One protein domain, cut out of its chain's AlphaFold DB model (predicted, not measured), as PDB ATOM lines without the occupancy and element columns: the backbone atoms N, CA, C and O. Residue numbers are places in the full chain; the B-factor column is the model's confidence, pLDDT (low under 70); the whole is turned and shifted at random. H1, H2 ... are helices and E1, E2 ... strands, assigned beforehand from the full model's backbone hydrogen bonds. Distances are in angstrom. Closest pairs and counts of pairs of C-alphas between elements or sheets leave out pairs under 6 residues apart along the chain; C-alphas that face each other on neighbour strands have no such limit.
ATOM      1  N   SER A   2      19.240  48.391 -12.625       90.19
ATOM      2  CA  SER A   2      17.783  48.601 -12.597       90.19
ATOM      3  C   SER A   2      17.241  48.462 -11.168       90.19
ATOM      4  O   SER A   2      17.875  47.829 -10.320       90.19
ATOM      5  N   LEU A   3      16.068  49.048 -10.901       88.69
ATOM      6  CA  LEU A   3      15.379  48.941  -9.607       88.69
ATOM      7  C   LEU A   3      15.128  47.470  -9.220       88.69
ATOM      8  O   LEU A   3      15.279  47.099  -8.061       88.69
ATOM      9  N   GLN A   4      14.829  46.622 -10.212       90.44
ATOM     10  CA  GLN A   4      14.662  45.179 -10.032       90.44
ATOM     11  C   GLN A   4      15.945  44.529  -9.500       90.44
ATOM     12  O   GLN A   4      15.916  43.848  -8.485       90.44
ATOM     13  N   THR A   5      17.095  44.824 -10.113       89.81
ATOM     14  CA  THR A   5      18.388  44.283  -9.667       89.81
ATOM     15  C   THR A   5      18.767  44.760  -8.258       89.81
ATOM     16  O   THR A   5      19.390  44.017  -7.507       89.81
ATOM     17  N   GLN A   6      18.390  45.985  -7.873       88.38
ATOM     18  CA  GLN A   6      18.573  46.477  -6.501       88.38
ATOM     19  C   GLN A   6      17.706  45.712  -5.496       88.38
ATOM     20  O   GLN A   6      18.203  45.318  -4.442       88.38
ATOM     21  N   LEU A   7      16.435  45.477  -5.826       91.81
ATOM     22  CA  LEU A   7      15.506  44.736  -4.977       91.81
ATOM     23  C   LEU A   7      15.945  43.274  -4.800       91.81
ATOM     24  O   LEU A   7      15.976  42.781  -3.673       91.81
ATOM     25  N   ASP A   8      16.358  42.618  -5.886       92.50
ATOM     26  CA  ASP A   8      16.839  41.232  -5.864       92.50
ATOM     27  C   ASP A   8      18.081  41.085  -4.970       92.50
ATOM     28  O   ASP A   8      18.168  40.156  -4.166       92.50
ATOM     29  N   LEU A   9      19.019  42.040  -5.037       92.06
ATOM     30  CA  LEU A   9      20.202  42.065  -4.171       92.06
ATOM     31  C   LEU A   9      19.841  42.231  -2.693       92.06
ATOM     32  O   LEU A   9      20.447  41.576  -1.846       92.06
ATOM     33  N   VAL A  10      18.859  43.074  -2.367       90.19
ATOM     34  CA  VAL A  10      18.399  43.254  -0.982       90.19
ATOM     35  C   VAL A  10      17.757  41.972  -0.461       90.19
ATOM     36  O   VAL A  10      18.095  41.533   0.636       90.19
ATOM     37  N   ILE A  11      16.888  41.336  -1.251       92.25
ATOM     38  CA  ILE A  11      16.241  40.071  -0.876       92.25
ATOM     39  C   ILE A  11      17.284  38.967  -0.664       92.25
ATOM     40  O   ILE A  11      17.150  38.172   0.264       92.25
ATOM     41  N   LEU A  12      18.346  38.937  -1.474       91.88
ATOM     42  CA  LEU A  12      19.407  37.938  -1.359       91.88
ATOM     43  C   LEU A  12      20.384  38.223  -0.205       91.88
ATOM     44  O   LEU A  12      20.914  37.289   0.398       91.88
ATOM     45  N   ALA A  13      20.617  39.497   0.125       92.06
ATOM     46  CA  ALA A  13      21.550  39.908   1.174       92.06
ATOM     47  C   ALA A  13      20.925  39.924   2.577       92.06
ATOM     48  O   ALA A  13      21.625  39.649   3.548       92.06
ATOM     49  N   LEU A  14      19.625  40.215   2.705       92.88
ATOM     50  CA  LEU A  14      18.923  40.328   3.990       92.88
ATOM     51  C   LEU A  14      18.958  39.053   4.865       92.88
ATOM     52  O   LEU A  14      19.053  39.185   6.089       92.88
ATOM     53  N   PRO A  15      18.934  37.823   4.314       94.31
ATOM     54  CA  PRO A  15      19.075  36.612   5.114       94.31
ATOM     55  C   PRO A  15      20.401  36.542   5.873       94.31
ATOM     56  O   PRO A  15      20.437  36.017   6.983       94.31
ATOM     57  N   LEU A  16      21.489  37.090   5.325       93.88
ATOM     58  CA  LEU A  16      22.820  36.977   5.919       93.88
ATOM     59  C   LEU A  16      22.928  37.610   7.323       93.88
ATOM     60  O   LEU A  16      23.343  36.896   8.242       93.88
ATOM     61  N   PRO A  17      22.561  38.889   7.559       94.50
ATOM     62  CA  PRO A  17      22.602  39.470   8.900       94.50
ATOM     63  C   PRO A  17      21.641  38.770   9.866       94.50
ATOM     64  O   PRO A  17      21.983  38.604  11.035       94.50
ATOM     65  N   ILE A  18      20.482  38.296   9.389       94.44
ATOM     66  CA  ILE A  18      19.514  37.559  10.216       94.44
ATOM     67  C   ILE A  18      20.114  36.229  10.677       94.44
ATOM     68  O   ILE A  18      20.133  35.940  11.873       94.44
ATOM     69  N   LEU A  19      20.650  35.434   9.750       95.81
ATOM     70  CA  LEU A  19      21.286  34.153  10.054       95.81
ATOM     71  C   LEU A  19      22.509  34.337  10.952       95.81
ATOM     72  O   LEU A  19      22.686  33.579  11.900       95.81
ATOM     73  N   THR A  20      23.304  35.379  10.708       95.69
ATOM     74  CA  THR A  20      24.464  35.721  11.541       95.69
ATOM     75  C   THR A  20      24.034  36.061  12.969       95.69
ATOM     76  O   THR A  20      24.570  35.506  13.928       95.69
ATOM     77  N   TYR A  21      23.026  36.924  13.134       96.06
ATOM     78  CA  TYR A  21      22.482  37.277  14.446       96.06
ATOM     79  C   TYR A  21      21.930  36.052  15.186       96.06
ATOM     80  O   TYR A  21      22.261  35.830  16.354       96.06
ATOM     81  N   LEU A  22      21.119  35.233  14.509       96.25
ATOM     82  CA  LEU A  22      20.549  34.020  15.093       96.25
ATOM     83  C   LEU A  22      21.641  33.021  15.479       96.25
ATOM     84  O   LEU A  22      21.585  32.465  16.574       96.25
ATOM     85  N   TRP A  23      22.662  32.846  14.638       95.38
ATOM     86  CA  TRP A  23      23.807  31.990  14.932       95.38
ATOM     87  C   TRP A  23      24.485  32.395  16.240       95.38
ATOM     88  O   TRP A  23      24.616  31.571  17.143       95.38
ATOM     89  N   PHE A  24      24.846  33.673  16.389       94.44
ATOM     90  CA  PHE A  24      25.475  34.159  17.617       94.44
ATOM     91  C   PHE A  24      24.555  34.053  18.834       94.44
ATOM     92  O   PHE A  24      25.006  33.671  19.917       94.44
ATOM     93  N   ARG A  25      23.260  34.343  18.671       94.81
ATOM     94  CA  ARG A  25      22.277  34.223  19.752       94.81
ATOM     95  C   ARG A  25      22.188  32.788  20.267       94.81
ATOM     96  O   ARG A  25      22.335  32.570  21.469       94.81
ATOM     97  N   TYR A  26      21.975  31.817  19.382       94.75
ATOM     98  CA  TYR A  26      21.850  30.413  19.779       94.75
ATOM     99  C   TYR A  26      23.168  29.830  20.271       94.75
ATOM    100  O   TYR A  26      23.174  29.082  21.245       94.75
ATOM    101  N   TYR A  27      24.287  30.228  19.669       92.62
ATOM    102  CA  TYR A  27      25.611  29.878  20.162       92.62
ATOM    103  C   TYR A  27      25.789  30.289  21.627       92.62
ATOM    104  O   TYR A  27      26.143  29.457  22.460       92.62
ATOM    105  N   ASN A  28      25.482  31.545  21.963       92.56
ATOM    106  CA  ASN A  28      25.604  32.037  23.333       92.56
ATOM    107  C   ASN A  28      24.687  31.281  24.296       92.56
ATOM    108  O   ASN A  28      25.135  30.906  25.374       92.56
ATOM    109  N   ILE A  29      23.447  30.985  23.890       95.12
ATOM    110  CA  ILE A  29      22.515  30.186  24.701       95.12
ATOM    111  C   ILE A  29      23.103  28.801  24.998       95.12
ATOM    112  O   ILE A  29      23.125  28.391  26.155       95.12
ATOM    113  N   ILE A  30      23.635  28.103  23.990       92.81
ATOM    114  CA  ILE A  30      24.236  26.771  24.162       92.81
ATOM    115  C   ILE A  30      25.410  26.817  25.144       92.81
ATOM    116  O   ILE A  30      25.517  25.952  26.012       92.81
ATOM    117  N   ILE A  31      26.282  27.825  25.039       93.81
ATOM    118  CA  ILE A  31      27.410  27.973  25.967       93.81
ATOM    119  C   ILE A  31      26.916  28.294  27.378       93.81
ATOM    120  O   ILE A  31      27.355  27.655  28.332       93.81
ATOM    121  N   THR A  32      25.985  29.236  27.528       93.25
ATOM    122  CA  THR A  32      25.430  29.607  28.832       93.25
ATOM    123  C   THR A  32      24.781  28.407  29.514       93.25
ATOM    124  O   THR A  32      25.163  28.076  30.634       93.25
ATOM    125  N   GLU A  33      23.870  27.710  28.841       93.69
ATOM    126  CA  GLU A  33      23.175  26.558  29.419       93.69
ATOM    127  C   GLU A  33      24.114  25.368  29.644       93.69
ATOM    128  O   GLU A  33      24.070  24.736  30.698       93.69
ATOM    129  N   GLY A  34      25.052  25.116  28.728       93.38
ATOM    130  CA  GLY A  34      26.058  24.075  28.927       93.38
ATOM    131  C   GLY A  34      26.945  24.341  30.146       93.38
ATOM    132  O   GLY A  34      27.232  23.428  30.910       93.38
ATOM    133  N   THR A  35      27.313  25.597  30.411       92.62
ATOM    134  CA  THR A  35      28.103  25.930  31.609       92.62
ATOM    135  C   THR A  35      27.315  25.877  32.918       92.62
ATOM    136  O   THR A  35      27.939  25.785  33.974       92.62
ATOM    137  N   LYS A  36      25.976  25.914  32.870       94.31
ATOM    138  CA  LYS A  36      25.089  25.709  34.030       94.31
ATOM    139  C   LYS A  36      24.868  24.229  34.356       94.31
ATOM    140  O   LYS A  36      24.365  23.921  35.431       94.31
ATOM    141  N   TYR A  37      25.261  23.315  33.466       95.44
ATOM    142  CA  TYR A  37      25.095  21.865  33.636       95.44
ATOM    143  C   TYR A  37      25.635  21.333  34.975       95.44
ATOM    144  O   TYR A  37      25.067  20.409  35.561       95.44
ATOM    145  N   VAL A  38      26.722  21.931  35.464       94.12
ATOM    146  CA  VAL A  38      27.392  21.560  36.718       94.12
ATOM    147  C   VAL A  38      26.627  21.984  37.977       94.12
ATOM    148  O   VAL A  38      27.001  21.570  39.063       94.12
ATOM    149  N   GLY A  39      25.551  22.767  37.849       92.00
ATOM    150  CA  GLY A  39      24.749  23.254  38.972       92.00
ATOM    151  C   GLY A  39      25.089  24.681  39.412       92.00
ATOM    152  O   GLY A  39      25.905  25.372  38.801       92.00
ATOM    153  N   GLY A  40      24.403  25.141  40.466       88.12
ATOM    154  CA  GLY A  40      24.538  26.506  40.994       88.12
ATOM    155  C   GLY A  40      25.834  26.752  41.772       88.12
ATOM    156  O   GLY A  40      26.353  27.864  41.739       88.12
ATOM    157  N   ASN A  41      26.381  25.712  42.405       90.19
ATOM    158  CA  ASN A  41      27.676  25.744  43.077       90.19
ATOM    159  C   ASN A  41      28.678  24.954  42.237       90.19
ATOM    160  O   ASN A  41      28.465  23.776  41.958       90.19
ATOM    161  N   TYR A  42      29.761  25.603  41.820       94.00
ATOM    162  CA  TYR A  42      30.797  24.956  41.029       94.00
ATOM    163  C   TYR A  42      32.177  25.511  41.355       94.00
ATOM    164  O   TYR A  42      32.335  26.674  41.734       94.00
ATOM    165  N   ARG A  43      33.195  24.679  41.143       94.62
ATOM    166  CA  ARG A  43      34.595  25.101  41.097       94.62
ATOM    167  C   ARG A  43      35.013  25.271  39.643       94.62
ATOM    168  O   ARG A  43      34.609  24.486  38.792       94.62
ATOM    169  N   GLU A  44      35.836  26.272  39.355       95.19
ATOM    170  CA  GLU A  44      36.369  26.520  38.014       95.19
ATOM    171  C   GLU A  44      37.901  26.399  38.006       95.19
ATOM    172  O   GLU A  44      38.570  26.887  38.916       95.19
ATOM    173  N   GLU A  45      38.452  25.743  36.986       95.44
ATOM    174  CA  GLU A  45      39.889  25.697  36.692       95.44
ATOM    175  C   GLU A  45      40.114  26.141  35.243       95.44
ATOM    176  O   GLU A  45      39.415  25.697  34.332       95.44
ATOM    177  N   GLU A  46      41.104  27.004  35.016       96.69
ATOM    178  CA  GLU A  46      41.555  27.370  33.674       96.69
ATOM    179  C   GLU A  46      42.927  26.757  33.390       96.69
ATOM    180  O   GLU A  46      43.858  26.837  34.191       96.69
ATOM    181  N   ILE A  47      43.040  26.126  32.227       96.56
ATOM    182  CA  ILE A  47      44.203  25.364  31.801       96.56
ATOM    183  C   ILE A  47      44.654  25.897  30.451       96.56
ATOM    184  O   ILE A  47      43.910  25.856  29.470       96.56
ATOM    185  N   LEU A  48      45.902  26.348  30.378       96.25
ATOM    186  CA  LEU A  48      46.551  26.654  29.112       96.25
ATOM    187  C   LEU A  48      47.238  25.394  28.574       96.25
ATOM    188  O   LEU A  48      48.133  24.850  29.216       96.25
ATOM    189  N   LEU A  49      46.830  24.945  27.388       95.81
ATOM    190  CA  LEU A  49      47.480  23.866  26.653       95.81
ATOM    191  C   LEU A  49      48.345  24.454  25.540       95.81
ATOM    192  O   LEU A  49      47.843  25.020  24.563       95.81
ATOM    193  N   LEU A  50      49.655  24.272  25.673       95.69
ATOM    194  CA  LEU A  50      50.623  24.592  24.627       95.69
ATOM    195  C   LEU A  50      50.432  23.677  23.401       95.69
ATOM    196  O   LEU A  50      49.791  22.624  23.515       95.69
ATOM    197  N   PRO A  51      50.966  24.049  22.227       94.62
ATOM    198  CA  PRO A  51      50.948  23.178  21.058       94.62
ATOM    199  C   PRO A  51      51.555  21.800  21.350       94.62
ATOM    200  O   PRO A  51      52.571  21.699  22.034       94.62
ATOM    201  N   SER A  52      50.943  20.740  20.821       94.81
ATOM    202  CA  SER A  52      51.356  19.336  21.017       94.81
ATOM    203  C   SER A  52      51.472  18.884  22.483       94.81
ATOM    204  O   SER A  52      52.182  17.921  22.774       94.81
ATOM    205  N   SER A  53      50.803  19.563  23.419       96.25
ATOM    206  CA  SER A  53      50.869  19.239  24.849       96.25
ATOM    207  C   SER A  53      49.659  18.440  25.328       96.25
ATOM    208  O   SER A  53      48.587  18.444  24.718       96.25
ATOM    209  N   THR A  54      49.839  17.739  26.446       96.62
ATOM    210  CA  THR A  54      48.776  17.019  27.151       96.62
ATOM    211  C   THR A  54      48.819  17.383  28.629       96.62
ATOM    212  O   THR A  54      49.901  17.480  29.206       96.62
ATOM    213  N   LYS A  55      47.651  17.563  29.249       97.06
ATOM    214  CA  LYS A  55      47.512  17.714  30.702       97.06
ATOM    215  C   LYS A  55      46.439  16.760  31.208       97.06
ATOM    216  O   LYS A  55      45.361  16.689  30.625       97.06
ATOM    217  N   THR A  56      46.716  16.074  32.309       97.31
ATOM    218  CA  THR A  56      45.745  15.199  32.971       97.31
ATOM    219  C   THR A  56      45.206  15.878  34.219       97.31
ATOM    220  O   THR A  56      45.971  16.433  35.007       97.31
ATOM    221  N   VAL A  57      43.892  15.824  34.400       96.31
ATOM    222  CA  VAL A  57      43.195  16.331  35.584       96.31
ATOM    223  C   VAL A  57      42.277  15.258  36.148       96.31
ATOM    224  O   VAL A  57      41.774  14.410  35.410       96.31
ATOM    225  N   LYS A  58      42.049  15.296  37.460       95.44
ATOM    226  CA  LYS A  58      41.031  14.455  38.090       95.44
ATOM    227  C   LYS A  58      39.669  15.123  37.948       95.44
ATOM    228  O   LYS A  58      39.542  16.319  38.199       95.44
ATOM    229  N   ILE A  59      38.680  14.346  37.533       94.75
ATOM    230  CA  ILE A  59      37.274  14.734  37.473       94.75
ATOM    231  C   ILE A  59      36.475  13.836  38.414       94.75
ATOM    232  O   ILE A  59      36.820  12.667  38.598       94.75
ATOM    233  N   ASP A  60      35.428  14.389  39.012       93.25
ATOM    234  CA  ASP A  60      34.476  13.641  39.826       93.25
ATOM    235  C   ASP A  60      33.067  14.181  39.565       93.25
ATOM    236  O   ASP A  60      32.807  15.372  39.749       93.25
ATOM    237  N   GLY A  61      32.180  13.327  39.055       93.69
ATOM    238  CA  GLY A  61      30.810  13.700  38.706       93.69
ATOM    239  C   GLY A  61      30.691  14.653  37.509       93.69
ATOM    240  O   GLY A  61      31.328  14.481  36.464       93.69
ATOM    241  N   LYS A  62      29.795  15.644  37.627       96.31
ATOM    242  CA  LYS A  62      29.423  16.536  36.519       96.31
ATOM    243  C   LYS A  62      30.512  17.562  36.234       96.31
ATOM    244  O   LYS A  62      30.837  18.393  37.084       96.31
ATOM    245  N   VAL A  63      30.990  17.571  34.993       96.44
ATOM    246  CA  VAL A  63      31.996  18.515  34.506       96.44
ATOM    247  C   VAL A  63      31.555  19.140  33.187       96.44
ATOM    248  O   VAL A  63      31.130  18.451  32.260       96.44
ATOM    249  N   SER A  64      31.695  20.461  33.082       97.06
ATOM    250  CA  SER A  64      31.577  21.189  31.818       97.06
ATOM    251  C   SER A  64      32.965  21.609  31.351       97.06
ATOM    252  O   SER A  64      33.673  22.335  32.046       97.06
ATOM    253  N   ILE A  65      33.329  21.189  30.146       96.75
ATOM    254  CA  ILE A  65      34.572  21.549  29.466       96.75
ATOM    255  C   ILE A  65      34.250  22.630  28.452       96.75
ATOM    256  O   ILE A  65      33.406  22.412  27.587       96.75
ATOM    257  N   LEU A  66      34.948  23.757  28.507       96.31
ATOM    258  CA  LEU A  66      34.807  24.848  27.556       96.31
ATOM    259  C   LEU A  66      36.171  25.222  26.978       96.31
ATOM    260  O   LEU A  66      37.132  25.450  27.703       96.31
ATOM    261  N   VAL A  67      36.253  25.279  25.658       95.81
ATOM    262  CA  VAL A  67      37.494  25.425  24.905       95.81
ATOM    263  C   VAL A  67      37.515  26.786  24.212       95.81
ATOM    264  O   VAL A  67      36.548  27.226  23.579       95.81
ATOM    265  N   TYR A  68      38.634  27.486  24.333       93.00
ATOM    266  CA  TYR A  68      38.857  28.828  23.817       93.00
ATOM    267  C   TYR A  68      40.181  28.900  23.065       93.00
ATOM    268  O   TYR A  68      41.173  28.287  23.449       93.00
ATOM    269  N   GLY A  69      40.212  29.697  22.005       87.06
ATOM    270  CA  GLY A  69      41.394  29.887  21.175       87.06
ATOM    271  C   GLY A  69      41.007  30.240  19.748       87.06
ATOM    272  O   GLY A  69      39.822  30.340  19.430       87.06
ATOM    273  N   VAL A  70      42.021  30.404  18.898       82.38
ATOM    274  CA  VAL A  70      41.849  30.678  17.460       82.38
ATOM    275  C   VAL A  70      41.167  29.498  16.762       82.38
ATOM    276  O   VAL A  70      40.303  29.693  15.916       82.38
ATOM    277  N   ASN A  71      41.510  28.273  17.168       80.50
ATOM    278  CA  ASN A  71      40.847  27.049  16.736       80.50
ATOM    279  C   ASN A  71      40.431  26.252  17.985       80.50
ATOM    280  O   ASN A  71      41.263  25.537  18.543       80.50
ATOM    281  N   PRO A  72      39.204  26.441  18.501       83.00
ATOM    282  CA  PRO A  72      38.850  26.074  19.869       83.00
ATOM    283  C   PRO A  72      38.514  24.587  20.024       83.00
ATOM    284  O   PRO A  72      37.527  24.260  20.669       83.00
ATOM    285  N   TRP A  73      39.327  23.678  19.486       93.81
ATOM    286  CA  TRP A  73      39.136  22.247  19.704       93.81
ATOM    287  C   TRP A  73      40.314  21.585  20.408       93.81
ATOM    288  O   TRP A  73      41.463  21.998  20.270       93.81
ATOM    289  N   ILE A  74      40.001  20.535  21.162       96.38
ATOM    290  CA  ILE A  74      40.965  19.637  21.802       96.38
ATOM    291  C   ILE A  74      40.501  18.194  21.629       96.38
ATOM    292  O   ILE A  74      39.324  17.933  21.367       96.38
ATOM    293  N   THR A  75      41.410  17.252  21.833       97.56
ATOM    294  CA  THR A  75      41.057  15.848  22.040       97.56
ATOM    295  C   THR A  75      41.038  15.569  23.539       97.56
ATOM    296  O   THR A  75      41.925  16.008  24.265       97.56
ATOM    297  N   ILE A  76      40.039  14.833  24.014       97.56
ATOM    298  CA  ILE A  76      39.962  14.358  25.392       97.56
ATOM    299  C   ILE A  76      40.024  12.836  25.452       97.56
ATOM    300  O   ILE A  76      39.638  12.147  24.501       97.56
ATOM    301  N   ARG A  77      40.471  12.314  26.592       97.25
ATOM    302  CA  ARG A  77      40.402  10.889  26.925       97.25
ATOM    303  C   ARG A  77      39.979  10.728  28.373       97.25
ATOM    304  O   ARG A  77      40.528  11.394  29.242       97.25
ATOM    305  N   ILE A  78      39.023   9.846  28.628       96.12
ATOM    306  CA  ILE A  78      38.511   9.582  29.976       96.12
ATOM    307  C   ILE A  78      38.962   8.181  30.361       96.12
ATOM    308  O   ILE A  78      38.717   7.243  29.603       96.12
ATOM    309  N   ASN A  79      39.642   8.045  31.499       94.62
ATOM    310  CA  ASN A  79      40.053   6.757  32.069       94.62
ATOM    311  C   ASN A  79      40.775   5.830  31.070       94.62
ATOM    312  O   ASN A  79      40.516   4.633  31.018       94.62
ATOM    313  N   GLY A  80      41.659   6.387  30.232       92.81
ATOM    314  CA  GLY A  80      42.400   5.614  29.225       92.81
ATOM    315  C   GLY A  80      41.573   5.144  28.017       92.81
ATOM    316  O   GLY A  80      42.108   4.446  27.163       92.81
ATOM    317  N   GLY A  81      40.298   5.534  27.922       94.50
ATOM    318  CA  GLY A  81      39.369   5.122  26.870       94.50
ATOM    319  C   GLY A  81      39.648   5.714  25.477       94.50
ATOM    320  O   GLY A  81      40.742   6.205  25.193       94.50
ATOM    321  N   PRO A  82      38.664   5.687  24.562       95.94
ATOM    322  CA  PRO A  82      38.847   6.222  23.220       95.94
ATOM    323  C   PRO A  82      39.012   7.747  23.230       95.94
ATOM    324  O   PRO A  82      38.401   8.463  24.030       95.94
ATOM    325  N   LYS A  83      39.818   8.247  22.290       96.56
ATOM    326  CA  LYS A  83      39.989   9.682  22.038       96.56
ATOM    327  C   LYS A  83      38.691  10.289  21.502       96.56
ATOM    328  O   LYS A  83      38.114   9.771  20.549       96.56
ATOM    329  N   GLN A  84      38.267  11.415  22.069       96.44
ATOM    330  CA  GLN A  84      37.067  12.147  21.652       96.44
ATOM    331  C   GLN A  84      37.418  13.605  21.356       96.44
ATOM    332  O   GLN A  84      38.071  14.254  22.166       96.44
ATOM    333  N   LYS A  85      36.974  14.148  20.219       95.81
ATOM    334  CA  LYS A  85      37.183  15.568  19.897       95.81
ATOM    335  C   LYS A  85      36.117  16.446  20.546       95.81
ATOM    336  O   LYS A  85      34.931  16.129  20.507       95.81
ATOM    337  N   VAL A  86      36.543  17.579  21.092       95.44
ATOM    338  CA  VAL A  86      35.692  18.614  21.688       95.44
ATOM    339  C   VAL A  86      35.953  19.918  20.953       95.44
ATOM    340  O   VAL A  86      37.060  20.428  21.041       95.44
ATOM    341  N   PHE A  87      34.958  20.460  20.243       90.50
ATOM    342  CA  PHE A  87      35.117  21.649  19.384       90.50
ATOM    343  C   PHE A  87      34.818  22.991  20.044       90.50
ATOM    344  O   PHE A  87      35.152  24.034  19.491       90.50
ATOM    345  N   LYS A  88      34.097  22.987  21.163       92.69
ATOM    346  CA  LYS A  88      33.838  24.209  21.924       92.69
ATOM    347  C   LYS A  88      33.433  23.886  23.340       92.69
ATOM    348  O   LYS A  88      34.063  24.373  24.263       92.69
ATOM    349  N   ILE A  89      32.400  23.072  23.502       95.12
ATOM    350  CA  ILE A  89      31.878  22.677  24.803       95.12
ATOM    351  C   ILE A  89      31.637  21.169  24.833       95.12
ATOM    352  O   ILE A  89      31.267  20.578  23.817       95.12
ATOM    353  N   ARG A  90      31.861  20.538  25.985       95.75
ATOM    354  CA  ARG A  90      31.519  19.136  26.246       95.75
ATOM    355  C   ARG A  90      31.047  18.994  27.682       95.75
ATOM    356  O   ARG A  90      31.669  19.538  28.588       95.75
ATOM    357  N   LEU A  91      29.968  18.246  27.867       96.44
ATOM    358  CA  LEU A  91      29.418  17.909  29.175       96.44
ATOM    359  C   LEU A  91      29.784  16.460  29.486       96.44
ATOM    360  O   LEU A  91      29.640  15.602  28.615       96.44
ATOM    361  N   LEU A  92      30.273  16.212  30.694       95.81
ATOM    362  CA  LEU A  92      30.658  14.896  31.195       95.81
ATOM    363  C   LEU A  92      29.997  14.657  32.552       95.81
ATOM    364  O   LEU A  92      29.800  15.601  33.312       95.81
ATOM    365  N   ASN A  93      29.698  13.400  32.863       95.56
ATOM    366  CA  ASN A  93      29.265  12.968  34.189       95.56
ATOM    367  C   ASN A  93      29.963  11.652  34.520       95.56
ATOM    368  O   ASN A  93      29.372  10.585  34.408       95.56
ATOM    369  N   GLU A  94      31.256  11.749  34.798       93.94
ATOM    370  CA  GLU A  94      32.158  10.611  34.948       93.94
ATOM    371  C   GLU A  94      33.210  10.958  35.998       93.94
ATOM    372  O   GLU A  94      33.592  12.123  36.142       93.94
ATOM    373  N   SER A  95      33.729   9.941  36.680       95.12
ATOM    374  CA  SER A  95      34.794  10.109  37.669       95.12
ATOM    375  C   SER A  95      36.082   9.427  37.204       95.12
ATOM    376  O   SER A  95      36.060   8.379  36.552       95.12
ATOM    377  N   GLY A  96      37.222  10.032  37.535       94.81
ATOM    378  CA  GLY A  96      38.551   9.498  37.247       94.81
ATOM    379  C   GLY A  96      39.474  10.501  36.557       94.81
ATOM    380  O   GLY A  96      39.490  11.682  36.895       94.81
ATOM    381  N   ASN A  97      40.297  10.023  35.625       96.44
ATOM    382  CA  ASN A  97      41.321  10.830  34.964       96.44
ATOM    383  C   ASN A  97      40.833  11.317  33.597       96.44
ATOM    384  O   ASN A  97      40.531  10.517  32.710       96.44
ATOM    385  N   LEU A  98      40.820  12.635  33.420       97.31
ATOM    386  CA  LEU A  98      40.564  13.307  32.156       97.31
ATOM    387  C   LEU A  98      41.887  13.807  31.574       97.31
ATOM    388  O   LEU A  98      42.514  14.717  32.115       97.31
ATOM    389  N   GLU A  99      42.297  13.233  30.452       97.75
ATOM    390  CA  GLU A  99      43.384  13.764  29.636       97.75
ATOM    391  C   GLU A  99      42.832  14.830  28.693       97.75
ATOM    392  O   GLU A  99      41.881  14.581  27.949       97.75
ATOM    393  N   LEU A 100      43.462  15.998  28.689       97.38
ATOM    394  CA  LEU A 100      43.231  17.077  27.741       97.38
ATOM    395  C   LEU A 100      44.434  17.171  26.807       97.38
ATOM    396  O   LEU A 100      45.552  17.407  27.262       97.38
ATOM    397  N   ILE A 101      44.209  16.998  25.509       97.38
ATOM    398  CA  ILE A 101      45.258  16.886  24.496       97.38
ATOM    399  C   ILE A 101      45.067  18.000  23.470       97.38
ATOM    400  O   ILE A 101      44.050  18.053  22.773       97.38
ATOM    401  N   ASN A 102      46.066  18.869  23.337       96.06
ATOM    402  CA  ASN A 102      46.126  19.821  22.239       96.06
ATOM    403  C   ASN A 102      46.900  19.207  21.066       96.06
ATOM    404  O   ASN A 102      48.128  19.172  21.063       96.06
ATOM    405  N   GLU A 103      46.170  18.733  20.057       94.38
ATOM    406  CA  GLU A 103      46.755  18.172  18.830       94.38
ATOM    407  C   GLU A 103      47.272  19.252  17.863       94.38
ATOM    408  O   GLU A 103      47.958  18.939  16.887       94.38
ATOM    409  N   SER A 104      46.959  20.528  18.107       92.00
ATOM    410  CA  SER A 104      47.475  21.626  17.298       92.00
ATOM    411  C   SER A 104      48.988  21.734  17.452       92.00
ATOM    412  O   SER A 104      49.508  21.823  18.562       92.00
ATOM    413  N   LYS A 105      49.701  21.790  16.324       92.44
ATOM    414  CA  LYS A 105      51.157  22.009  16.296       92.44
ATOM    415  C   LYS A 105      51.554  23.481  16.401       92.44
ATOM    416  O   LYS A 105      52.725  23.775  16.595       92.44
ATOM    417  N   VAL A 106      50.591  24.393  16.255       92.56
ATOM    418  CA  VAL A 106      50.861  25.829  16.074       92.56
ATOM    419  C   VAL A 106      50.136  26.681  17.108       92.56
ATOM    420  O   VAL A 106      50.692  27.642  17.628       92.56
ATOM    421  N   PHE A 107      48.893  26.330  17.434       92.88
ATOM    422  CA  PHE A 107      48.040  27.161  18.276       92.88
ATOM    423  C   PHE A 107      47.942  26.614  19.694       92.88
ATOM    424  O   PHE A 107      47.629  25.442  19.902       92.88
ATOM    425  N   GLN A 108      48.152  27.496  20.668       93.56
ATOM    426  CA  GLN A 108      47.766  27.250  22.052       93.56
ATOM    427  C   GLN A 108      46.244  27.322  22.214       93.56
ATOM    428  O   GLN A 108      45.562  28.072  21.507       93.56
ATOM    429  N   VAL A 109      45.726  26.567  23.176       95.06
ATOM    430  CA  VAL A 109      44.295  26.486  23.473       95.06
ATOM    431  C   VAL A 109      44.091  26.663  24.974       95.06
ATOM    432  O   VAL A 109      44.842  26.116  25.777       95.06
ATOM    433  N   ARG A 110      43.081  27.438  25.364       96.38
ATOM    434  CA  ARG A 110      42.654  27.579  26.759       96.38
ATOM    435  C   ARG A 110      41.440  26.703  27.010       96.38
ATOM    436  O   ARG A 110      40.471  26.757  26.258       96.38
ATOM    437  N   VAL A 111      41.486  25.915  28.069       96.88
ATOM    438  CA  VAL A 111      40.404  25.029  28.484       96.88
ATOM    439  C   VAL A 111      39.945  25.468  29.860       96.88
ATOM    440  O   VAL A 111      40.723  25.479  30.806       96.88
ATOM    441  N   LYS A 112      38.678  25.843  29.965       96.69
ATOM    442  CA  LYS A 112      38.006  26.146  31.219       96.69
ATOM    443  C   LYS A 112      37.178  24.935  31.617       96.69
ATOM    444  O   LYS A 112      36.305  24.502  30.865       96.69
ATOM    445  N   LEU A 113      37.473  24.386  32.782       96.81
ATOM    446  CA  LEU A 113      36.759  23.270  33.375       96.81
ATOM    447  C   LEU A 113      35.915  23.790  34.526       96.81
ATOM    448  O   LEU A 113      36.418  24.500  35.392       96.81
ATOM    449  N   ARG A 114      34.635  23.428  34.538       96.56
ATOM    450  CA  ARG A 114      33.762  23.625  35.694       96.56
ATOM    451  C   ARG A 114      33.402  22.278  36.279       96.56
ATOM    452  O   ARG A 114      33.016  21.391  35.525       96.56
ATOM    453  N   TYR A 115      33.492  22.166  37.591       95.50
ATOM    454  CA  TYR A 115      33.212  20.960  38.358       95.50
ATOM    455  C   TYR A 115      32.031  21.234  39.276       95.50
ATOM    456  O   TYR A 115      32.027  22.263  39.956       95.50
TER     457      TYR A 115
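AT A GLANCE: This is residues 2 to 115 of the 117 residues of an uncharacterized protein of Sulfolobus sp. E5-1-F (UniProt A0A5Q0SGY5). A small sandwich of two four-stranded sheets, face to face, has a long helical arm sticking out from it: residues 2 to 29, with H1 and residues 15 to 29 of H2 one after the other in nearly one line. The strands are wound as a jelly roll, four nested antiparallel pairs that make one long hairpin over both sheets: E1 with E8, E2 with E7, E3 with E6 and E4 with E5. The printed part has 114 residues, with two named helices and then eight named strands along the chain, of mixed class; the sheets run E1 E8 E3 E6 and E2 E7 E4 E5, both antiparallel. The whole is loose, with a radius of gyration of the C-alphas of 19.1 A, and elongated, spanning 66 by 36 by 23 A, the arm making the length.

HOW THE PARTS SIT: One sheet runs E1, residues 42 to 49, E8, residues 109 to 115, E3, residues 62 to 68, and E6, residues 89 to 93, and is strongly twisted. Within hydrogen-bond range are N 45 and O 113 of E1 and E8 at 2.9 A, N 66 and O 112 of E3 and E8 at 2.8 A, and N 65 and O 90 of E3 and E6 at 2.8 A. The other sheet runs E2, residues 54 to 59, E7, residues 96 to 101, E4, residues 74 to 78, and E5, residues 84 to 86. Here N 57 and O 98 of E2 and E7 at 2.9 A, N 99 and O 77 of E7 and E4 at 2.8 A, and N 76 and O 84 of the hairpin E4 and E5 at 2.8 A are within range. The parts of the two sheets that face each other are 9.8 A centre to centre, with best planes 18 degrees apart. H2, residues 15 to 36, is on the first sheet but only grazes it, with residues 30 to 36; its closest C-alphas to E3 are those of Thr 35 and Ser 64, 5.9 A. H1, residues 3 to 13, is on neither sheet and meets H2 only through their link. In both helices every O i to N i+4 pair is within hydrogen-bond range.

IN THESE COORDINATES: E1 is 22.0 A long, E3 20.0 A, E8 19.4 A, E7 16.2 A and E2 15.6 A; E6, E4 and E5 are shorter. H2 is 31.5 A long and H1 15.4 A. H1 begins at C-alpha 3 (15.379, 48.941, -9.607), H2 ends at C-alpha 36 (25.089, 25.709, 34.030), and E8 ends at C-alpha 115 (33.212, 20.960, 38.358).

THE WHOLE: The two C-alphas farthest apart are those of Ser 2 and Gly 96, 66.7 A. Without residues 2 to 29, the body of 86 residues spans 36 by 27 by 18 A. The printed part has no cut and no long link. The mean pLDDT of the printed part is 94.1, and no printed residue is under 70.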